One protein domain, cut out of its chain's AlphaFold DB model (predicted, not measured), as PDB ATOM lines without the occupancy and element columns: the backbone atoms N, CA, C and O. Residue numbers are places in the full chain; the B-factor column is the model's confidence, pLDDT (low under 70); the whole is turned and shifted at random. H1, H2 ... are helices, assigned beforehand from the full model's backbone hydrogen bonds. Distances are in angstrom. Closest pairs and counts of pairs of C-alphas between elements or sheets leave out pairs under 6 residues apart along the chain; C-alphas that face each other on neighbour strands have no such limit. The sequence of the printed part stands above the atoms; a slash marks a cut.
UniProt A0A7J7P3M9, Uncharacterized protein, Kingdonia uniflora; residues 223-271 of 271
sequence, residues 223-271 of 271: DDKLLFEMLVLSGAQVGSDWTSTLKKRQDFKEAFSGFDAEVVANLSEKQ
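AT A GLANCE: This is residues 223 to 271 of the 271 residues of an uncharacterized protein of Kingdonia uniflora (UniProt A0A7J7P3M9). The printed part makes one loose, uneven ring of four helices: the long helix H1 forms one side, the short helices H2 and H3 follow one another back along the other side, and the very short H4 comes near the beginning of H1. H1 crosses the directions of H2 and H3, at a steep tilt of 64 degrees to H2 and about perpendicular to H3 at 77 degrees, rather than running side by side with them, and a tail, residues 265 to 271, leads away from H4. The printed part has 49 residues with four named helices, in the order H1, H2, H3, H4, and no named strand; the class is all helix. The whole is compact, with a radius of gyration of the C-alphas of 11.0 A, and the C-alphas span 29 by 28 by 16 A.

HOW THE PARTS SIT: H1, residues 224 to 236, touches no helix. It is close to, but not clearly touching, H2, residues 242 to 247; their closest C-alphas are those of Leu 233 and Thr 245, 6.7 A apart. These two helices run opposite ways at a steep tilt of 64 degrees. H1 is also close to, but not clearly touching, H3, residues 249 to 255, with the closest C-alphas, those of Leu 233 and Arg 249, 7.6 A apart. The lines of H1 and H3 are about perpendicular, at 77 degrees. H2 and H3 meet only through their link. H4, residues 261 to 264, is close to, but not clearly touching, H1 at the C-alphas of Lys 225 and Ala 261, their closest, 7.4 A apart. H4 is apart from H2 and from H3. In H1, H2 and H3 every O i to N i+4 pair is within hydrogen-bond range. H4 is too short for such a pair, and its one O i to N i+3 pair is not within range.

IN THESE COORDINATES: H1 begins at C-alpha 224, at (299.785, 195.767, 276.959), and ends at C-alpha 236, at (288.581, 184.722, 286.503), 18.4 A away. H2, residues 242 to 247, measures 8.6 A from first to last C-alpha. H3, residues 249 to 255, measures 9.9 A. H4, residues 261 to 264, measures 5.0 A and ends at C-alpha 264, at (295.975, 183.533, 272.688).

THE WHOLE: The two C-alphas farthest apart are those of Asp 241 and Asn 266, at 29.5 A. The C-alphas of Asp 223 and Gln 271, the first and last printed residues, are 25.8 A apart, and residue 271 is the chain's last. The links from H1 to H2, H2 to H3 and H3 to H4 are tight. The printed part has no cut. Its mean pLDDT is 93.7, and residue 271 is the one printed residue under 70.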
ATOM      1  N   ASP A 223     302.268 198.437 279.950       95.75
ATOM      2  CA  ASP A 223     302.584 197.261 279.130       95.75
ATOM      3  C   ASP A 223     301.284 196.526 278.777       95.75
ATOM      4  O   ASP A 223     300.574 196.051 279.667       95.75
ATOM      5  N   ASP A 224     300.987 196.420 277.480       94.94
ATOM      6  CA  ASP A 224     299.785 195.767 276.959       94.94
ATOM      7  C   ASP A 224     299.653 194.302 277.420       94.94
ATOM      8  O   ASP A 224     298.532 193.836 277.635       94.94
ATOM      9  N   LYS A 225     300.765 193.581 277.649       94.56
ATOM     10  CA  LYS A 225     300.720 192.188 278.134       94.56
ATOM     11  C   LYS A 225     300.268 192.102 279.587       94.56
ATOM     12  O   LYS A 225     299.395 191.299 279.907       94.56
ATOM     13  N   LEU A 226     300.796 192.963 280.458       94.62
ATOM     14  CA  LEU A 226     300.369 193.047 281.861       94.62
ATOM     15  C   LEU A 226     298.939 193.597 282.000       94.62
ATOM     16  O   LEU A 226     298.193 193.171 282.884       94.62
ATOM     17  N   LEU A 227     298.521 194.503 281.110       95.75
ATOM     18  CA  LEU A 227     297.136 194.979 281.045       95.75
ATOM     19  C   LEU A 227     296.170 193.867 280.599       95.75
ATOM     20  O   LEU A 227     295.084 193.740 281.170       95.75
ATOM     21  N   PHE A 228     296.564 193.028 279.635       96.12
ATOM     22  CA  PHE A 228     295.783 191.860 279.219       96.12
ATOM     23  C   PHE A 228     295.737 190.770 280.303       96.12
ATOM     24  O   PHE A 228     294.653 190.270 280.605       96.12
ATOM     25  N   GLU A 229     296.862 190.472 280.963       95.88
ATOM     26  CA  GLU A 229     296.929 189.603 282.150       95.88
ATOM     27  C   GLU A 229     295.916 190.049 283.218       95.88
ATOM     28  O   GLU A 229     295.056 189.270 283.635       95.88
ATOM     29  N   MET A 230     295.954 191.326 283.613       95.00
ATOM     30  CA  MET A 230     295.058 191.867 284.638       95.00
ATOM     31  C   MET A 230     293.578 191.802 284.226       95.00
ATOM     32  O   MET A 230     292.712 191.518 285.059       95.00
ATOM     33  N   LEU A 231     293.271 192.012 282.940       95.19
ATOM     34  CA  LEU A 231     291.917 191.890 282.390       95.19
ATOM     35  C   LEU A 231     291.393 190.444 282.457       95.19
ATOM     36  O   LEU A 231     290.252 190.227 282.870       95.19
ATOM     37  N   VAL A 232     292.221 189.457 282.099       94.94
ATOM     38  CA  VAL A 232     291.859 188.028 282.154       94.94
ATOM     39  C   VAL A 232     291.674 187.562 283.601       94.94
ATOM     40  O   VAL A 232     290.657 186.939 283.916       94.94
ATOM     41  N   LEU A 233     292.590 187.923 284.506       95.00
ATOM     42  CA  LEU A 233     292.483 187.596 285.935       95.00
ATOM     43  C   LEU A 233     291.239 188.237 286.576       95.00
ATOM     44  O   LEU A 233     290.545 187.588 287.358       95.00
ATOM     45  N   SER A 234     290.887 189.469 286.190       93.81
ATOM     46  CA  SER A 234     289.642 190.123 286.626       93.81
ATOM     47  C   SER A 234     288.383 189.368 286.171       93.81
ATOM     48  O   SER A 234     287.389 189.330 286.893       93.81
ATOM     49  N   GLY A 235     288.422 188.722 284.999       94.00
ATOM     50  CA  GLY A 235     287.365 187.813 284.546       94.00
ATOM     51  C   GLY A 235     287.308 186.513 285.360       94.00
ATOM     52  O   GLY A 235     286.225 186.070 285.744       94.00
ATOM     53  N   ALA A 236     288.466 185.934 285.685       91.56
ATOM     54  CA  ALA A 236     288.581 184.722 286.503       91.56
ATOM     55  C   ALA A 236     288.137 184.912 287.972       91.56
ATOM     56  O   ALA A 236     287.769 183.942 288.640       91.56
ATOM     57  N   GLN A 237     288.109 186.152 288.469       92.81
ATOM     58  CA  GLN A 237     287.626 186.486 289.813       92.81
ATOM     59  C   GLN A 237     286.110 186.241 289.998       92.81
ATOM     60  O   GLN A 237     285.623 186.193 291.129       92.81
ATOM     61  N   VAL A 238     285.322 186.069 288.929       93.06
ATOM     62  CA  VAL A 238     283.860 185.897 289.038       93.06
ATOM     63  C   VAL A 238     283.508 184.611 289.802       93.06
ATOM     64  O   VAL A 238     283.546 183.507 289.267       93.06
ATOM     65  N   GLY A 239     283.133 184.776 291.074       88.94
ATOM     66  CA  GLY A 239     282.814 183.674 291.988       88.94
ATOM     67  C   GLY A 239     283.998 183.149 292.811       88.94
ATOM     68  O   GLY A 239     283.855 182.103 293.439       88.94
ATOM     69  N   SER A 240     285.144 183.844 292.842       89.88
ATOM     70  CA  SER A 240     286.290 183.475 293.684       89.88
ATOM     71  C   SER A 240     286.947 184.674 294.381       89.88
ATOM     72  O   SER A 240     286.910 185.806 293.899       89.88
ATOM     73  N   ASP A 241     287.559 184.432 295.544       92.50
ATOM     74  CA  ASP A 241     288.343 185.452 296.243       92.50
ATOM     75  C   ASP A 241     289.618 185.796 295.462       92.50
ATOM     76  O   ASP A 241     290.282 184.914 294.909       92.50
ATOM     77  N   TRP A 242     290.018 187.072 295.470       93.69
ATOM     78  CA  TRP A 242     291.190 187.541 294.715       93.69
ATOM     79  C   TRP A 242     292.476 186.789 295.087       93.69
ATOM     80  O   TRP A 242     293.245 186.409 294.212       93.69
ATOM     81  N   THR A 243     292.656 186.446 296.365       94.56
ATOM     82  CA  THR A 243     293.747 185.586 296.852       94.56
ATOM     83  C   THR A 243     293.830 184.243 296.115       94.56
ATOM     84  O   THR A 243     294.923 183.750 295.848       94.56
ATOM     85  N   SER A 244     292.688 183.642 295.765       94.56
ATOM     86  CA  SER A 244     292.620 182.383 295.010       94.56
ATOM     87  C   SER A 244     292.934 182.583 293.528       94.56
ATOM     88  O   SER A 244     293.505 181.692 292.904       94.56
ATOM     89  N   THR A 245     292.607 183.757 292.978       94.94
ATOM     90  CA  THR A 245     292.986 184.159 291.613       94.94
ATOM     91  C   THR A 245     294.501 184.379 291.526       94.94
ATOM     92  O   THR A 245     295.160 183.778 290.681       94.94
ATOM     93  N   LEU A 246     295.079 185.141 292.464       94.81
ATOM     94  CA  LEU A 246     296.520 185.396 292.542       94.81
ATOM     95  C   LEU A 246     297.344 184.117 292.762       94.81
ATOM     96  O   LEU A 246     298.390 183.957 292.142       94.81
ATOM     97  N   LYS A 247     296.873 183.171 293.591       95.06
ATOM     98  CA  LYS A 247     297.547 181.870 293.780       95.06
ATOM     99  C   LYS A 247     297.648 181.046 292.491       95.06
ATOM    100  O   LYS A 247     298.609 180.304 292.344       95.06
ATOM    101  N   LYS A 248     296.695 181.207 291.567       94.56
ATOM    102  CA  LYS A 248     296.668 180.552 290.245       94.56
ATOM    103  C   LYS A 248     297.304 181.386 289.132       94.56
ATOM    104  O   LYS A 248     297.267 180.991 287.971       94.56
ATOM    105  N   ARG A 249     297.854 182.565 289.444       95.06
ATOM    106  CA  ARG A 249     298.377 183.510 288.444       95.06
ATOM    107  C   ARG A 249     299.475 182.896 287.577       95.06
ATOM    108  O   ARG A 249     299.515 183.177 286.385       95.06
ATOM    109  N   GLN A 250     300.308 182.030 288.155       95.25
ATOM    110  CA  GLN A 250     301.318 181.279 287.411       95.25
ATOM    111  C   GLN A 250     300.674 180.234 286.482       95.25
ATOM    112  O   GLN A 250     300.990 180.228 285.297       95.25
ATOM    113  N   ASP A 251     299.706 179.447 286.968       95.94
ATOM    114  CA  ASP A 251     298.929 178.496 286.157       95.94
ATOM    115  C   ASP A 251     298.284 179.190 284.942       95.94
ATOM    116  O   ASP A 251     298.364 178.704 283.814       95.94
ATOM    117  N   PHE A 252     297.675 180.365 285.156       95.00
ATOM    118  CA  PHE A 252     297.115 181.189 284.083       95.00
ATOM    119  C   PHE A 252     298.198 181.695 283.124       95.00
ATOM    120  O   PHE A 252     297.996 181.663 281.913       95.00
ATOM    121  N   LYS A 253     299.352 182.138 283.632       95.38
ATOM    122  CA  LYS A 253     300.469 182.613 282.807       95.38
ATOM    123  C   LYS A 253     301.041 181.517 281.910       95.38
ATOM    124  O   LYS A 253     301.421 181.807 280.779       95.38
ATOM    125  N   GLU A 254     301.070 180.275 282.378       94.81
ATOM    126  CA  GLU A 254     301.485 179.115 281.584       94.81
ATOM    127  C   GLU A 254     300.400 178.725 280.565       94.81
ATOM    128  O   GLU A 254     300.695 178.630 279.373       94.81
ATOM    129  N   ALA A 255     299.135 178.613 280.986       94.25
ATOM    130  CA  ALA A 255     298.012 178.276 280.103       94.25
ATOM    131  C   ALA A 255     297.793 179.301 278.970       94.25
ATOM    132  O   ALA A 255     297.521 178.926 277.832       94.25
ATOM    133  N   PHE A 256     297.955 180.597 279.253       94.38
ATOM    134  CA  PHE A 256     297.791 181.687 278.283       94.38
ATOM    135  C   PHE A 256     299.117 182.123 277.627       94.38
ATOM    136  O   PHE A 256     299.222 183.247 277.140       94.38
ATOM    137  N   SER A 257     300.137 181.252 277.592       94.38
ATOM    138  CA  SER A 257     301.411 181.473 276.873       94.38
ATOM    139  C   SER A 257     302.096 182.815 277.181       94.38
ATOM    140  O   SER A 257     302.544 183.534 276.289       94.38
ATOM    141  N   GLY A 258     302.153 183.186 278.461       94.25
ATOM    142  CA  GLY A 258     302.722 184.457 278.908       94.25
ATOM    143  C   GLY A 258     301.842 185.680 278.624       94.25
ATOM    144  O   GLY A 258     302.372 186.788 278.573       94.25
ATOM    145  N   PHE A 259     300.533 185.482 278.421       95.88
ATOM    146  CA  PHE A 259     299.557 186.507 278.025       95.88
ATOM    147  C   PHE A 259     299.929 187.228 276.720       95.88
ATOM    148  O   PHE A 259     299.705 188.427 276.554       95.88
ATOM    149  N   ASP A 260     300.486 186.486 275.761       95.19
ATOM    150  CA  ASP A 260     300.684 186.998 274.410       95.19
ATOM    151  C   ASP A 260     299.361 186.975 273.629       95.19
ATOM    152  O   ASP A 260     298.823 185.913 273.312       95.19
ATOM    153  N   ALA A 261     298.825 188.160 273.329       94.31
ATOM    154  CA  ALA A 261     297.539 188.307 272.658       94.31
ATOM    155  C   ALA A 261     297.511 187.685 271.250       94.31
ATOM    156  O   ALA A 261     296.453 187.210 270.835       94.31
ATOM    157  N   GLU A 262     298.638 187.632 270.528       94.44
ATOM    158  CA  GLU A 262     298.693 186.998 269.204       94.44
ATOM    159  C   GLU A 262     298.616 185.471 269.319       94.44
ATOM    160  O   GLU A 262     297.908 184.825 268.546       94.44
ATOM    161  N   VAL A 263     299.277 184.885 270.322       94.81
ATOM    162  CA  VAL A 263     299.207 183.438 270.588       94.81
ATOM    163  C   VAL A 263     297.817 183.055 271.098       94.81
ATOM    164  O   VAL A 263     297.196 182.133 270.570       94.81
ATOM    165  N   VAL A 264     297.286 183.800 272.072       94.69
ATOM    166  CA  VAL A 264     295.975 183.533 272.688       94.69
ATOM    167  C   VAL A 264     294.827 183.671 271.682       94.69
ATOM    168  O   VAL A 264     293.895 182.869 271.715       94.69
ATOM    169  N   ALA A 265     294.902 184.613 270.734       95.00
ATOM    170  CA  ALA A 265     293.908 184.754 269.666       95.00
ATOM    171  C   ALA A 265     293.880 183.578 268.666       95.00
ATOM    172  O   ALA A 265     292.897 183.425 267.943       95.00
ATOM    173  N   ASN A 266     294.932 182.750 268.626       95.31
ATOM    174  CA  ASN A 266     295.035 181.565 267.769       95.31
ATOM    175  C   ASN A 266     294.739 180.239 268.506       95.31
ATOM    176  O   ASN A 266     294.834 179.170 267.898       95.31
ATOM    177  N   LEU A 267     294.364 180.278 269.792       93.62
ATOM    178  CA  LEU A 267     293.939 179.081 270.525       93.62
ATOM    179  C   LEU A 267     292.637 178.498 269.944       93.62
ATOM    180  O   LEU A 267     291.773 179.207 269.430       93.62
ATOM    181  N   SER A 268     292.495 177.175 270.040       94.38
ATOM    182  CA  SER A 268     291.345 176.424 269.520       94.38
ATOM    183  C   SER A 268     290.666 175.625 270.632       94.38
ATOM    184  O   SER A 268     291.291 175.346 271.644       94.38
ATOM    185  N   GLU A 269     289.428 175.173 270.412       91.62
ATOM    186  CA  GLU A 269     288.608 174.384 271.361       91.62
ATOM    187  C   GLU A 269     289.279 173.095 271.906       91.62
ATOM    188  O   GLU A 269     288.772 172.470 272.833       91.62
ATOM    189  N   LYS A 270     290.415 172.671 271.333       87.44
ATOM    190  CA  LYS A 270     291.201 171.499 271.763       87.44
ATOM    191  C   LYS A 270     292.433 171.844 272.620       87.44
ATOM    192  O   LYS A 270     293.259 170.960 272.850       87.44
ATOM    193  N   GLN A 271     292.601 173.109 273.005       69.81
ATOM    194  CA  GLN A 271     293.628 173.602 273.930       69.81
ATOM    195  C   GLN A 271     292.969 173.932 275.271       69.81
ATOM    196  O   GLN A 271     293.483 173.412 276.282       69.81
TER     197      GLN A 271